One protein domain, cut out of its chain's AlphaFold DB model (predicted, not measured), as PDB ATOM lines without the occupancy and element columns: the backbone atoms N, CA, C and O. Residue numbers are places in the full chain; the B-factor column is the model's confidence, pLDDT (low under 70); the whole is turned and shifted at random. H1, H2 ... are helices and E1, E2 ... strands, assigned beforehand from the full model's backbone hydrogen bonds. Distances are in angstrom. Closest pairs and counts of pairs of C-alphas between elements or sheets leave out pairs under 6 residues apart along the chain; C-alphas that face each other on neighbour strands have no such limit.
ATOM      1  N   CYS A 111     -25.395  22.315  14.812       86.56
ATOM      2  CA  CYS A 111     -25.482  22.528  13.371       86.56
ATOM      3  C   CYS A 111     -26.862  23.039  12.946       86.56
ATOM      4  O   CYS A 111     -27.883  22.668  13.529       86.56
ATOM      5  N   SER A 112     -26.878  23.877  11.910       88.12
ATOM      6  CA  SER A 112     -28.069  24.242  11.151       88.12
ATOM      7  C   SER A 112     -27.880  23.842   9.689       88.12
ATOM      8  O   SER A 112     -26.797  24.015   9.130       88.12
ATOM      9  N   MET A 113     -28.940  23.358   9.053       88.19
ATOM     10  CA  MET A 113     -28.950  22.994   7.639       88.19
ATOM     11  C   MET A 113     -30.177  23.594   6.960       88.19
ATOM     12  O   MET A 113     -31.310  23.263   7.307       88.19
ATOM     13  N   SER A 114     -29.945  24.477   5.994       88.75
ATOM     14  CA  SER A 114     -30.975  25.061   5.140       88.75
ATOM     15  C   SER A 114     -31.112  24.223   3.874       88.75
ATOM     16  O   SER A 114     -30.158  24.050   3.122       88.75
ATOM     17  N   ILE A 115     -32.310  23.698   3.637       89.19
ATOM     18  CA  ILE A 115     -32.652  22.890   2.467       89.19
ATOM     19  C   ILE A 115     -33.539  23.736   1.561       89.19
ATOM     20  O   ILE A 115     -34.561  24.251   2.020       89.19
ATOM     21  N   LYS A 116     -33.189  23.888   0.282       87.38
ATOM     22  CA  LYS A 116     -34.037  24.626  -0.663       87.38
ATOM     23  C   LYS A 116     -35.432  23.997  -0.734       87.38
ATOM     24  O   LYS A 116     -35.544  22.783  -0.907       87.38
ATOM     25  N   TYR A 117     -36.476  24.819  -0.603       87.88
ATOM     26  CA  TYR A 117     -37.848  24.333  -0.517       87.88
ATOM     27  C   TYR A 117     -38.264  23.508  -1.747       87.88
ATOM     28  O   TYR A 117     -37.981  23.848  -2.898       87.88
ATOM     29  N   ASP A 118     -38.948  22.401  -1.469       88.06
ATOM     30  CA  ASP A 118     -39.550  21.484  -2.429       88.06
ATOM     31  C   ASP A 118     -40.829  20.949  -1.774       88.06
ATOM     32  O   ASP A 118     -40.779  20.390  -0.675       88.06
ATOM     33  N   PHE A 119     -41.979  21.138  -2.422       88.88
ATOM     34  CA  PHE A 119     -43.287  20.773  -1.872       88.88
ATOM     35  C   PHE A 119     -43.376  19.284  -1.489       88.88
ATOM     36  O   PHE A 119     -43.956  18.941  -0.457       88.88
ATOM     37  N   LEU A 120     -42.769  18.392  -2.284       89.50
ATOM     38  CA  LEU A 120     -42.804  16.946  -2.033       89.50
ATOM     39  C   LEU A 120     -41.931  16.542  -0.839       89.50
ATOM     40  O   LEU A 120     -42.230  15.556  -0.159       89.50
ATOM     41  N   LEU A 121     -40.868  17.303  -0.576       88.69
ATOM     42  CA  LEU A 121     -40.029  17.133   0.604       88.69
ATOM     43  C   LEU A 121     -40.726  17.714   1.841       88.69
ATOM     44  O   LEU A 121     -40.884  17.009   2.834       88.69
ATOM     45  N   ALA A 122     -41.224  18.952   1.755       88.38
ATOM     46  CA  ALA A 122     -41.912  19.643   2.844       88.38
ATOM     47  C   ALA A 122     -43.128  18.858   3.369       88.38
ATOM     48  O   ALA A 122     -43.281  18.698   4.580       88.38
ATOM     49  N   ASP A 123     -43.965  18.307   2.481       90.00
ATOM     50  CA  ASP A 123     -45.101  17.465   2.873       90.00
ATOM     51  C   ASP A 123     -44.661  16.148   3.540       90.00
ATOM     52  O   ASP A 123     -45.273  15.716   4.519       90.00
ATOM     53  N   ARG A 124     -43.562  15.531   3.081       89.88
ATOM     54  CA  ARG A 124     -43.002  14.326   3.717       89.88
ATOM     55  C   ARG A 124     -42.485  14.633   5.124       89.88
ATOM     56  O   ARG A 124     -42.909  13.988   6.076       89.88
ATOM     57  N   MET A 125     -41.651  15.662   5.273       90.19
ATOM     58  CA  MET A 125     -41.120  16.117   6.568       90.19
ATOM     59  C   MET A 125     -42.249  16.486   7.550       90.19
ATOM     60  O   MET A 125     -42.153  16.229   8.750       90.19
ATOM     61  N   LYS A 126     -43.346  17.055   7.037       90.19
ATOM     62  CA  LYS A 126     -44.546  17.385   7.813       90.19
ATOM     63  C   LYS A 126     -45.343  16.148   8.236       90.19
ATOM     64  O   LYS A 126     -45.852  16.125   9.355       90.19
ATOM     65  N   ARG A 127     -45.433  15.116   7.387       89.56
ATOM     66  CA  ARG A 127     -46.059  13.823   7.727       89.56
ATOM     67  C   ARG A 127     -45.256  13.029   8.759       89.56
ATOM     68  O   ARG A 127     -45.867  12.467   9.661       89.56
ATOM     69  N   GLU A 128     -43.926  13.078   8.697       87.50
ATOM     70  CA  GLU A 128     -43.037  12.509   9.726       87.50
ATOM     71  C   GLU A 128     -42.944  13.378  11.004       87.50
ATOM     72  O   GLU A 128     -42.258  13.027  11.961       87.50
ATOM     73  N   GLY A 129     -43.642  14.520  11.059       87.88
ATOM     74  CA  GLY A 129     -43.768  15.347  12.266       87.88
ATOM     75  C   GLY A 129     -42.519  16.146  12.663       87.88
ATOM     76  O   GLY A 129     -42.487  16.710  13.758       87.88
ATOM     77  N   ILE A 130     -41.507  16.234  11.792       90.31
ATOM     78  CA  ILE A 130     -40.235  16.919  12.085       90.31
ATOM     79  C   ILE A 130     -40.263  18.433  11.801       90.31
ATOM     80  O   ILE A 130     -39.287  19.129  12.075       90.31
ATOM     81  N   THR A 131     -41.368  18.973  11.273       91.44
ATOM     82  CA  THR A 131     -41.509  20.406  10.942       91.44
ATOM     83  C   THR A 131     -42.209  21.228  12.028       91.44
ATOM     84  O   THR A 131     -43.238  20.806  12.556       91.44
ATOM     85  N   VAL A 132     -41.736  22.454  12.260       92.00
ATOM     86  CA  VAL A 132     -42.403  23.507  13.051       92.00
ATOM     87  C   VAL A 132     -42.835  24.675  12.143       92.00
ATOM     88  O   VAL A 132     -42.265  24.848  11.060       92.00
ATOM     89  N   PRO A 133     -43.862  25.465  12.524       89.19
ATOM     90  CA  PRO A 133     -44.306  26.605  11.724       89.19
ATOM     91  C   PRO A 133     -43.250  27.716  11.636       89.19
ATOM     92  O   PRO A 133     -42.372  27.848  12.490       89.19
ATOM     93  N   PHE A 134     -43.382  28.558  10.610       88.38
ATOM     94  CA  PHE A 134     -42.595  29.780  10.470       88.38
ATOM     95  C   PHE A 134     -42.714  30.667  11.724       88.38
ATOM     96  O   PHE A 134     -43.807  30.868  12.254       88.38
ATOM     97  N   GLY A 135     -41.586  31.213  12.186       83.62
ATOM     98  CA  GLY A 135     -41.517  32.095  13.358       83.62
ATOM     99  C   GLY A 135     -41.243  31.406  14.703       83.62
ATOM    100  O   GLY A 135     -41.041  32.111  15.691       83.62
ATOM    101  N   THR A 136     -41.177  30.070  14.771       89.19
ATOM    102  CA  THR A 136     -40.665  29.362  15.961       89.19
ATOM    103  C   THR A 136     -39.184  29.721  16.212       89.19
ATOM    104  O   THR A 136     -38.398  29.696  15.265       89.19
ATOM    105  N   PRO A 137     -38.758  30.039  17.452       85.94
ATOM    106  CA  PRO A 137     -37.349  30.294  17.768       85.94
ATOM    107  C   PRO A 137     -36.438  29.083  17.473       85.94
ATOM    108  O   PRO A 137     -36.841  27.954  17.760       85.94
ATOM    109  N   PRO A 138     -35.184  29.271  17.010       85.06
ATOM    110  CA  PRO A 138     -34.241  28.167  16.773       85.06
ATOM    111  C   PRO A 138     -34.011  27.254  17.990       85.06
ATOM    112  O   PRO A 138     -33.843  26.048  17.841       85.06
ATOM    113  N   GLU A 139     -34.064  27.814  19.203       82.62
ATOM    114  CA  GLU A 139     -33.932  27.064  20.459       82.62
ATOM    115  C   GLU A 139     -35.169  26.205  20.810       82.62
ATOM    116  O   GLU A 139     -35.043  25.223  21.541       82.62
ATOM    117  N   GLU A 140     -36.341  26.507  20.238       84.88
ATOM    118  CA  GLU A 140     -37.558  25.677  20.307       84.88
ATOM    119  C   GLU A 140     -37.680  24.706  19.112       84.88
ATOM    120  O   GLU A 140     -38.345  23.672  19.207       84.88
ATOM    121  N   ALA A 141     -37.010  25.013  17.997       83.94
ATOM    122  CA  ALA A 141     -36.917  24.187  16.790       83.94
ATOM    123  C   ALA A 141     -35.804  23.114  16.856       83.94
ATOM    124  O   ALA A 141     -35.432  22.539  15.835       83.94
ATOM    125  N   LEU A 142     -35.269  22.834  18.047       85.62
ATOM    126  CA  LEU A 142     -34.195  21.868  18.279       85.62
ATOM    127  C   LEU A 142     -34.592  20.445  17.828       85.62
ATOM    128  O   LEU A 142     -35.652  19.949  18.213       85.62
ATOM    129  N   GLU A 143     -33.736  19.784  17.040       87.00
ATOM    130  CA  GLU A 143     -34.018  18.502  16.359       87.00
ATOM    131  C   GLU A 143     -35.260  18.544  15.444       87.00
ATOM    132  O   GLU A 143     -35.921  17.528  15.218       87.00
ATOM    133  N   ARG A 144     -35.596  19.725  14.909       89.50
ATOM    134  CA  ARG A 144     -36.724  19.968  13.996       89.50
ATOM    135  C   ARG A 144     -36.351  20.972  12.904       89.50
ATOM    136  O   ARG A 144     -35.261  21.541  12.898       89.50
ATOM    137  N   CYS A 145     -37.274  21.177  11.967       91.06
ATOM    138  CA  CYS A 145     -37.109  22.058  10.815       91.06
ATOM    139  C   CYS A 145     -38.183  23.148  10.759       91.06
ATOM    140  O   CYS A 145     -39.376  22.845  10.753       91.06
ATOM    141  N   ILE A 146     -37.775  24.412  10.681       92.88
ATOM    142  CA  ILE A 146     -38.674  25.544  10.443       92.88
ATOM    143  C   ILE A 146     -39.030  25.572   8.953       92.88
ATOM    144  O   ILE A 146     -38.141  25.590   8.100       92.88
ATOM    145  N   LEU A 147     -40.326  25.581   8.634       90.88
ATOM    146  CA  LEU A 147     -40.803  25.825   7.268       90.88
ATOM    147  C   LEU A 147     -40.730  27.328   6.927       90.88
ATOM    148  O   LEU A 147     -41.028  28.153   7.797       90.88
ATOM    149  N   PRO A 148     -40.372  27.707   5.685       90.25
ATOM    150  CA  PRO A 148     -40.398  29.101   5.249       90.25
ATOM    151  C   PRO A 148     -41.837  29.639   5.176       90.25
ATOM    152  O   PRO A 148     -42.804  28.879   5.186       90.25
ATOM    153  N   HIS A 149     -41.974  30.966   5.093       85.19
ATOM    154  CA  HIS A 149     -43.268  31.620   4.869       85.19
ATOM    155  C   HIS A 149     -43.786  31.396   3.436       85.19
ATOM    156  O   HIS A 149     -44.978  31.167   3.246       85.19
ATOM    157  N   ASP A 150     -42.878  31.425   2.454       84.69
ATOM    158  CA  ASP A 150     -43.171  31.359   1.020       84.69
ATOM    159  C   ASP A 150     -42.356  30.242   0.338       84.69
ATOM    160  O   ASP A 150     -41.240  29.924   0.764       84.69
ATOM    161  N   ASP A 151     -42.884  29.685  -0.758       79.75
ATOM    162  CA  ASP A 151     -42.324  28.518  -1.469       79.75
ATOM    163  C   ASP A 151     -40.941  28.761  -2.130       79.75
ATOM    164  O   ASP A 151     -40.310  27.822  -2.614       79.75
ATOM    165  N   GLU A 152     -40.442  30.002  -2.161       76.06
ATOM    166  CA  GLU A 152     -39.095  30.338  -2.663       76.06
ATOM    167  C   GLU A 152     -37.991  30.231  -1.591       76.06
ATOM    168  O   GLU A 152     -36.804  30.338  -1.912       76.06
ATOM    169  N   GLY A 153     -38.364  30.030  -0.321       81.81
ATOM    170  CA  GLY A 153     -37.441  30.016   0.812       81.81
ATOM    171  C   GLY A 153     -36.652  28.714   1.013       81.81
ATOM    172  O   GLY A 153     -36.607  27.812   0.173       81.81
ATOM    173  N   PHE A 154     -36.039  28.610   2.193       87.19
ATOM    174  CA  PHE A 154     -35.357  27.406   2.666       87.19
ATOM    175  C   PHE A 154     -36.072  26.832   3.894       87.19
ATOM    176  O   PHE A 154     -36.573  27.569   4.742       87.19
ATOM    177  N   ILE A 155     -36.091  25.506   3.990       89.94
ATOM    178  CA  ILE A 155     -36.481  24.750   5.179       89.94
ATOM    179  C   ILE A 155     -35.240  24.658   6.069       89.94
ATOM    180  O   ILE A 155     -34.262  24.020   5.680       89.94
ATOM    181  N   THR A 156     -35.247  25.292   7.241       91.06
ATOM    182  CA  THR A 156     -34.056  25.374   8.107       91.06
ATOM    183  C   THR A 156     -34.170  24.419   9.289       91.06
ATOM    184  O   THR A 156     -35.008  24.604  10.172       91.06
ATOM    185  N   CYS A 157     -33.326  23.390   9.299       90.38
ATOM    186  CA  CYS A 157     -33.271  22.338  10.310       90.38
ATOM    187  C   CYS A 157     -32.147  22.568  11.323       90.38
ATOM    188  O   CYS A 157     -31.034  22.894  10.923       90.38
ATOM    189  N   PHE A 158     -32.407  22.324  12.610       89.88
ATOM    190  CA  PHE A 158     -31.453  22.551  13.705       89.88
ATOM    191  C   PHE A 158     -31.149  21.258  14.471       89.88
ATOM    192  O   PHE A 158     -32.071  20.525  14.826       89.88
ATOM    193  N   SER A 159     -29.877  20.998  14.791       86.94
ATOM    194  CA  SER A 159     -29.454  19.816  15.559       86.94
ATOM    195  C   SER A 159     -28.472  20.139  16.689       86.94
ATOM    196  O   SER A 159     -27.676  21.080  16.610       86.94
ATOM    197  N   VAL A 160     -28.504  19.313  17.742       84.44
ATOM    198  CA  VAL A 160     -27.487  19.279  18.813       84.44
ATOM    199  C   VAL A 160     -26.231  18.482  18.445       84.44
ATOM    200  O   VAL A 160     -25.352  18.338  19.291       84.44
ATOM    201  N   ASN A 161     -26.165  17.943  17.227       83.75
ATOM    202  CA  ASN A 161     -25.020  17.208  16.702       83.75
ATOM    203  C   ASN A 161     -24.189  18.090  15.754       83.75
ATOM    204  O   ASN A 161     -24.680  19.083  15.208       83.75
ATOM    205  N   SER A 162     -22.937  17.694  15.516       82.62
ATOM    206  CA  SER A 162     -22.080  18.318  14.505       82.62
ATOM    207  C   SER A 162     -22.600  18.052  13.086       82.62
ATOM    208  O   SER A 162     -23.286  17.063  12.821       82.62
ATOM    209  N   CYS A 163     -22.251  18.918  12.134       81.56
ATOM    210  CA  CYS A 163     -22.758  18.795  10.766       81.56
ATOM    211  C   CYS A 163     -22.292  17.516  10.040       81.56
ATOM    212  O   CYS A 163     -23.062  16.970   9.257       81.56
ATOM    213  N   ASP A 164     -21.119  16.970  10.390       78.69
ATOM    214  CA  ASP A 164     -20.614  15.646   9.959       78.69
ATOM    215  C   ASP A 164     -21.548  14.463  10.312       78.69
ATOM    216  O   ASP A 164     -21.332  13.328   9.865       78.69
ATOM    217  N   TYR A 165     -22.553  14.706  11.160       83.38
ATOM    218  CA  TYR A 165     -23.634  13.781  11.501       83.38
ATOM    219  C   TYR A 165     -24.954  14.117  10.783       83.38
ATOM    220  O   TYR A 165     -25.732  13.210  10.512       83.38
ATOM    221  N   MET A 166     -25.204  15.391  10.449       85.12
ATOM    222  CA  MET A 166     -26.400  15.818   9.703       85.12
ATOM    223  C   MET A 166     -26.294  15.604   8.191       85.12
ATOM    224  O   MET A 166     -27.326  15.432   7.549       85.12
ATOM    225  N   CYS A 167     -25.095  15.665   7.604       86.00
ATOM    226  CA  CYS A 167     -24.925  15.703   6.152       86.00
ATOM    227  C   CYS A 167     -23.588  15.081   5.714       86.00
ATOM    228  O   CYS A 167     -22.538  15.431   6.258       86.00
ATOM    229  N   ARG A 168     -23.614  14.192   4.709       86.19
ATOM    230  CA  ARG A 168     -22.417  13.645   4.037       86.19
ATOM    231  C   ARG A 168     -22.622  13.457   2.543       86.19
ATOM    232  O   ARG A 168     -23.729  13.160   2.107       86.19
ATOM    233  N   GLU A 169     -21.542  13.541   1.782       83.31
ATOM    234  CA  GLU A 169     -21.514  13.135   0.376       83.31
ATOM    235  C   GLU A 169     -21.791  11.624   0.252       83.31
ATOM    236  O   GLU A 169     -21.281  10.817   1.034       83.31
ATOM    237  N   ALA A 170     -22.633  11.231  -0.703       83.25
ATOM    238  CA  ALA A 170     -23.128   9.862  -0.825       83.25
ATOM    239  C   ALA A 170     -22.086   8.892  -1.399       83.25
ATOM    240  O   ALA A 170     -22.001   7.754  -0.940       83.25
ATOM    241  N   ASP A 171     -21.293   9.350  -2.368       76.69
ATOM    242  CA  ASP A 171     -20.390   8.501  -3.152       76.69
ATOM    243  C   ASP A 171     -19.019   8.316  -2.481       76.69
ATOM    244  O   ASP A 171     -18.436   7.232  -2.524       76.69
ATOM    245  N   THR A 172     -18.522   9.351  -1.797       75.06
ATOM    246  CA  THR A 172     -17.234   9.333  -1.077       75.06
ATOM    247  C   THR A 172     -17.374   9.022   0.421       75.06
ATOM    248  O   THR A 172     -16.378   8.697   1.070       75.06
ATOM    249  N   ASN A 173     -18.585   9.145   0.995       74.81
ATOM    250  CA  ASN A 173     -18.834   9.269   2.448       74.81
ATOM    251  C   ASN A 173     -18.086  10.461   3.096       74.81
ATOM    252  O   ASN A 173     -17.844  10.480   4.307       74.81
ATOM    253  N   GLY A 174     -17.699  11.443   2.276       70.56
ATOM    254  CA  GLY A 174     -17.064  12.696   2.661       70.56
ATOM    255  C   GLY A 174     -18.051  13.703   3.249       70.56
ATOM    256  O   GLY A 174     -19.206  13.396   3.552       70.56
ATOM    257  N   ARG A 175     -17.589  14.936   3.440       70.81
ATOM    258  CA  ARG A 175     -18.409  16.017   3.997       70.81
ATOM    259  C   ARG A 175     -19.268  16.659   2.919       70.81
ATOM    260  O   ARG A 175     -18.851  16.760   1.774       70.81
ATOM    261  N   CYS A 176     -20.443  17.148   3.304       72.44
ATOM    262  CA  CYS A 176     -21.199  18.028   2.419       72.44
ATOM    263  C   CYS A 176     -20.412  19.328   2.172       72.44
ATOM    264  O   CYS A 176     -19.922  19.912   3.145       72.44
ATOM    265  N   PRO A 177     -20.304  19.798   0.916       63.53
ATOM    266  CA  PRO A 177     -19.606  21.038   0.602       63.53
ATOM    267  C   PRO A 177     -20.280  22.234   1.285       63.53
ATOM    268  O   PRO A 177     -21.508  22.313   1.377       63.53
ATOM    269  N   ALA A 178     -19.469  23.171   1.780       55.12
ATOM    270  CA  ALA A 178     -19.963  24.389   2.411       55.12
ATOM    271  C   ALA A 178     -20.618  25.328   1.380       55.12
ATOM    272  O   ALA A 178     -20.254  25.345   0.205       55.12
ATOM    273  N   GLY A 179     -21.594  26.122   1.825       53.16
ATOM    274  CA  GLY A 179     -22.483  26.894   0.951       53.16
ATOM    275  C   GLY A 179     -21.832  28.066   0.206       53.16
ATOM    276  O   GLY A 179     -22.042  29.223   0.566       53.16
ATOM    277  N   LYS A 180     -21.137  27.786  -0.899       45.00
ATOM    278  CA  LYS A 180     -21.018  28.702  -2.043       45.00
ATOM    279  C   LYS A 180     -21.160  27.911  -3.338       45.00
ATOM    280  O   LYS A 180     -20.343  27.048  -3.618       45.00
ATOM    281  N   VAL A 181     -22.221  28.232  -4.080       45.03
ATOM    282  CA  VAL A 181     -22.555  27.815  -5.456       45.03
ATOM    283  C   VAL A 181     -21.619  26.750  -6.052       45.03
ATOM    284  O   VAL A 181     -20.724  27.061  -6.833       45.03
ATOM    285  N   LEU A 182     -21.925  25.475  -5.784       48.12
ATOM    286  CA  LEU A 182     -21.782  24.471  -6.837       48.12
ATOM    287  C   LEU A 182     -22.599  24.998  -8.020       48.12
ATOM    288  O   LEU A 182     -23.823  25.134  -7.901       48.12
ATOM    289  N   GLU A 183     -21.940  25.373  -9.118       45.44
ATOM    290  CA  GLU A 183     -22.670  25.794 -10.309       45.44
ATOM    291  C   GLU A 183     -23.593  24.653 -10.718       45.44
ATOM    292  O   GLU A 183     -23.155  23.523 -10.933       45.44
ATOM    293  N   LYS A 184     -24.898  24.938 -10.800       49.75
ATOM    294  CA  LYS A 184     -25.840  23.959 -11.326       49.75
ATOM    295  C   LYS A 184     -25.507  23.768 -12.799       49.75
ATOM    296  O   LYS A 184     -25.979  24.558 -13.624       49.75
ATOM    297  N   ASP A 185     -24.776  22.707 -13.121       49.06
ATOM    298  CA  ASP A 185     -24.647  22.270 -14.499       49.06
ATOM    299  C   ASP A 185     -26.056  21.951 -15.025       49.06
ATOM    300  O   ASP A 185     -26.821  21.157 -14.469       49.06
ATOM    301  N   LYS A 186     -26.460  22.697 -16.052       52.53
ATOM    302  CA  LYS A 186     -27.771  22.564 -16.698       52.53
ATOM    303  C   LYS A 186     -27.723  21.573 -17.860       52.53
ATOM    304  O   LYS A 186     -28.771  21.310 -18.444       52.53
ATOM    305  N   THR A 187     -26.537  21.082 -18.215       47.50
ATOM    306  CA  THR A 187     -26.289  20.165 -19.328       47.50
ATOM    307  C   THR A 187     -26.233  18.707 -18.882       47.50
ATOM    308  O   THR A 187     -26.646  17.845 -19.653       47.50
ATOM    309  N   ASP A 188     -25.848  18.443 -17.630       51.09
ATOM    310  CA  ASP A 188     -25.823  17.098 -17.052       51.09
ATOM    311  C   ASP A 188     -26.508  17.072 -15.675       51.09
ATOM    312  O   ASP A 188     -26.029  17.654 -14.701       51.09
ATOM    313  N   MET A 189     -27.679  16.429 -15.596       50.66
ATOM    314  CA  MET A 189     -28.400  16.274 -14.327       50.66
ATOM    315  C   MET A 189     -27.907  15.083 -13.501       50.66
ATOM    316  O   MET A 189     -27.996  15.147 -12.273       50.66
ATOM    317  N   ASP A 190     -27.364  14.046 -14.139       51.19
ATOM    318  CA  ASP A 190     -27.069  12.766 -13.489       51.19
ATOM    319  C   ASP A 190     -25.692  12.770 -12.800       51.19
ATOM    320  O   ASP A 190     -25.495  12.046 -11.828       51.19
ATOM    321  N   ASN A 191     -24.774  13.651 -13.220       56.97
ATOM    322  CA  ASN A 191     -23.460  13.857 -12.588       56.97
ATOM    323  C   ASN A 191     -23.445  14.879 -11.423       56.97
ATOM    324  O   ASN A 191     -22.377  15.287 -10.966       56.97
ATOM    325  N   ASN A 192     -24.603  15.312 -10.905       67.88
ATOM    326  CA  ASN A 192     -24.640  16.198  -9.732       67.88
ATOM    327  C   ASN A 192     -24.348  15.410  -8.446       67.88
ATOM    328  O   ASN A 192     -25.102  14.497  -8.108       67.88
ATOM    329  N   VAL A 193     -23.324  15.825  -7.691       75.19
ATOM    330  CA  VAL A 193     -22.935  15.219  -6.404       75.19
ATOM    331  C   VAL A 193     -24.138  15.113  -5.460       75.19
ATOM    332  O   VAL A 193     -24.861  16.092  -5.233       75.19
ATOM    333  N   GLN A 194     -24.364  13.917  -4.913       84.88
ATOM    334  CA  GLN A 194     -25.472  13.637  -4.003       84.88
ATOM    335  C   GLN A 194     -25.022  13.690  -2.543       84.88
ATOM    336  O   GLN A 194     -23.953  13.207  -2.184       84.88
ATOM    337  N   CYS A 195     -25.882  14.229  -1.687       86.56
ATOM    338  CA  CYS A 195     -25.669  14.360  -0.256       86.56
ATOM    339  C   CYS A 195     -26.763  13.598   0.505       86.56
ATOM    340  O   CYS A 195     -27.957  13.851   0.335       86.56
ATOM    341  N   ASN A 196     -26.350  12.666   1.360       89.06
ATOM    342  CA  ASN A 196     -27.207  12.005   2.335       89.06
ATOM    343  C   ASN A 196     -27.394  12.932   3.538       89.06
ATOM    344  O   ASN A 196     -26.408  13.396   4.119       89.06
ATOM    345  N   ILE A 197     -28.647  13.178   3.924       89.38
ATOM    346  CA  ILE A 197     -28.991  13.975   5.103       89.38
ATOM    347  C   ILE A 197     -29.652  13.126   6.192       89.38
ATOM    348  O   ILE A 197     -30.470  12.253   5.901       89.38
ATOM    349  N   TRP A 198     -29.332  13.425   7.451       89.00
ATOM    350  CA  TRP A 198     -29.931  12.836   8.648       89.00
ATOM    351  C   TRP A 198     -30.511  13.942   9.527       89.00
ATOM    352  O   TRP A 198     -29.819  14.889   9.902       89.00
ATOM    353  N   LEU A 199     -31.790  13.817   9.871       87.62
ATOM    354  CA  LEU A 199     -32.542  14.819  10.624       87.62
ATOM    355  C   LEU A 199     -33.256  14.201  11.827       87.62
ATOM    356  O   LEU A 199     -33.534  13.000  11.847       87.62
ATOM    357  N   ALA A 200     -33.551  15.048  12.819       82.06
ATOM    358  CA  ALA A 200     -34.321  14.715  14.016       82.06
ATOM    359  C   ALA A 200     -33.847  13.404  14.679       82.06
ATOM    360  O   ALA A 200     -34.581  12.414  14.738       82.06
ATOM    361  N   GLY A 201     -32.582  13.362  15.110       75.06
ATOM    362  CA  GLY A 201     -31.976  12.175  15.725       75.06
ATOM    363  C   GLY A 201     -31.996  10.909  14.853       75.06
ATOM    364  O   GLY A 201     -32.240   9.827  15.379       75.06
ATOM    365  N   GLN A 202     -31.778  11.042  13.537       78.00
ATOM    366  CA  GLN A 202     -31.870   9.970  12.523       78.00
ATOM    367  C   GLN A 202     -33.281   9.391  12.290       78.00
ATOM    368  O   GLN A 202     -33.410   8.382  11.599       78.00
ATOM    369  N   SER A 203     -34.346  10.021  12.798       82.56
ATOM    370  CA  SER A 203     -35.723   9.597  12.479       82.56
ATOM    371  C   SER A 203     -36.139   9.904  11.034       82.56
ATOM    372  O   SER A 203     -37.052   9.263  10.520       82.56
ATOM    373  N   PHE A 204     -35.450  10.832  10.361       86.50
ATOM    374  CA  PHE A 204     -35.666  11.163   8.954       86.50
ATOM    375  C   PHE A 204     -34.348  11.143   8.168       86.50
ATOM    376  O   PHE A 204     -33.347  11.714   8.611       86.50
ATOM    377  N   THR A 205     -34.361  10.522   6.984       88.75
ATOM    378  CA  THR A 205     -33.208  10.431   6.075       88.75
ATOM    379  C   THR A 205     -33.631  10.580   4.619       88.75
ATOM    380  O   THR A 205     -34.537   9.875   4.175       88.75
ATOM    381  N   GLU A 206     -32.941  11.428   3.861       89.19
ATOM    382  CA  GLU A 206     -33.183  11.653   2.428       89.19
ATOM    383  C   GLU A 206     -31.837  11.796   1.695       89.19
ATOM    384  O   GLU A 206     -30.837  12.185   2.302       89.19
ATOM    385  N   GLN A 207     -31.814  11.517   0.392       88.94
ATOM    386  CA  GLN A 207     -30.681  11.806  -0.488       88.94
ATOM    387  C   GLN A 207     -31.059  12.981  -1.400       88.94
ATOM    388  O   GLN A 207     -32.108  12.958  -2.048       88.94
ATOM    389  N   LEU A 208     -30.241  14.033  -1.417       87.00
ATOM    390  CA  LEU A 208     -30.502  15.285  -2.131       87.00
ATOM    391  C   LEU A 208     -29.231  15.767  -2.837       87.00
ATOM    392  O   LEU A 208     -28.153  15.726  -2.257       87.00
ATOM    393  N   ALA A 209     -29.354  16.305  -4.053       83.88
ATOM    394  CA  ALA A 209     -28.226  16.929  -4.746       83.88
ATOM    395  C   ALA A 209     -27.633  18.069  -3.895       83.88
ATOM    396  O   ALA A 209     -28.368  18.969  -3.478       83.88
ATOM    397  N   CYS A 210     -26.319  18.045  -3.655       78.88
ATOM    398  CA  CYS A 210     -25.665  18.878  -2.638       78.88
ATOM    399  C   CYS A 210     -25.875  20.387  -2.850       78.88
ATOM    400  O   CYS A 210     -25.999  21.127  -1.881       78.88
ATOM    401  N   TYR A 211     -26.026  20.848  -4.099       78.62
ATOM    402  CA  TYR A 211     -26.306  22.256  -4.423       78.62
ATOM    403  C   TYR A 211     -27.652  22.780  -3.864       78.62
ATOM    404  O   TYR A 211     -27.900  23.986  -3.885       78.62
ATOM    405  N   LYS A 212     -28.553  21.900  -3.392       82.12
ATOM    406  CA  LYS A 212     -29.807  22.273  -2.705       82.12
ATOM    407  C   LYS A 212     -29.624  22.546  -1.201       82.12
ATOM    408  O   LYS A 212     -30.614  22.878  -0.545       82.12
ATOM    409  N   LEU A 213     -28.424  22.352  -0.651       81.38
ATOM    410  CA  LEU A 213     -28.136  22.389   0.781       81.38
ATOM    411  C   LEU A 213     -27.163  23.524   1.119       81.38
ATOM    412  O   LEU A 213     -26.160  23.719   0.439       81.38
ATOM    413  N   GLU A 214     -27.422  24.216   2.223       81.00
ATOM    414  CA  GLU A 214     -26.471  25.123   2.865       81.00
ATOM    415  C   GLU A 214     -26.298  24.679   4.323       81.00
ATOM    416  O   GLU A 214     -27.277  24.530   5.059       81.00
ATOM    417  N   VAL A 215     -25.057  24.432   4.744       80.06
ATOM    418  CA  VAL A 215     -24.737  23.845   6.055       80.06
ATOM    419  C   VAL A 215     -23.924  24.846   6.877       80.06
ATOM    420  O   VAL A 215     -22.892  25.333   6.419       80.06
ATOM    421  N   ALA A 216     -24.379  25.151   8.094       80.69
ATOM    422  CA  ALA A 216     -23.791  26.165   8.967       80.69
ATOM    423  C   ALA A 216     -23.553  25.625  10.386       80.69
ATOM    424  O   ALA A 216     -24.442  25.060  11.025       80.69
ATOM    425  N   ALA A 217     -22.335  25.820  10.894       83.56
ATOM    426  CA  ALA A 217     -21.883  25.286  12.175       83.56
ATOM    427  C   ALA A 217     -21.930  26.336  13.296       83.56
ATOM    428  O   ALA A 217     -21.611  27.506  13.070       83.56
ATOM    429  N   TYR A 218     -22.266  25.911  14.515       86.56
ATOM    430  CA  TYR A 218     -22.475  26.802  15.658       86.56
ATOM    431  C   TYR A 218     -21.898  26.248  16.964       86.56
ATOM    432  O   TYR A 218     -21.729  25.045  17.159       86.56
ATOM    433  N   CYS A 219     -21.589  27.165  17.879       85.81
ATOM    434  CA  CYS A 219     -20.907  26.889  19.140       85.81
ATOM    435  C   CYS A 219     -21.826  26.768  20.366       85.81
ATOM    436  O   CYS A 219     -21.337  26.750  21.492       85.81
TER     437      CYS A 219
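This is residues 111 to 219 of the 999 residues of the protein "Glyco_trans_2-like domain-containing protein" of Perkinsus olseni (UniProt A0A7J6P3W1). Two small antiparallel sheets stand partly face to face, E2-E3-E1-E7 and E4-E5-E6, with H1 at the side where E2 and E6 lie and short H2 toward the other side. The loop of residues 170 to 193 reaches far from the core. The 109 printed residues run E1 H1 E2 E3 H2 E4 E5 E6 E7, with 49 in these two named helices and seven named strands, under half; the class is mixed. The whole is compact, with a radius of gyration of the C-alphas of 13.4 A and spans of 39 by 29 by 23 A.

Find C-alpha 111 at (-25.482, 22.528, 13.371), where E1, residues 111 to 116, begins its 16.6 A. Its sheet also holds E2, residues 144 to 146, E3, residues 154 to 159, 16.1 A, and E7, residues 213 to 218, 16.5 A, ending at C-alpha 218 (-22.475, 26.802, 15.658). Look next for E4, residues 167 to 169, E5, residues 194 to 199, 16.3 A, and E6, residues 204 to 209, 16.6 A. H1 is residues 119 to 127, 12.2 A; H2 is residues 163 to 166.

Within hydrogen-bond range look at N 113 and O 157 of E1 and E3, N 114 and O 214 of E1 and E7, and N 146 and O 156 of the hairpin E2 and E3, each 2.8 A. E1, H1 and E2 form a split strand-helix-strand unit, its two strands running the same way with E3 between them and its crossover right-handed. E4, E5 and E6 form a meander, each strand the antiparallel neighbour of the one before, with N 168 and O 196 at 3.0 A and N 195 and O 208 at 2.8 A. The closest C-alphas of E3 and E5, Cys 157 and Leu 199, are 7.6 A apart. H1 only grazes the first sheet, and is only just on the second, with 5 pairs of C-alphas within 10 A. H2 is on the first sheet at a height of 8.5 A, only just over E1 with 3 C-alphas, and only grazes the second. In H1 4 of 5 O i to N i+4 pairs are within range; H2 is too short for one.

The printed part has no cut. The C-alphas farthest apart, Glu 140 and Thr 187, are 41.6 A apart. Look for long links from H1 to E2 and E4 to E5; pLDDT is under 70 at residues 177 to 192.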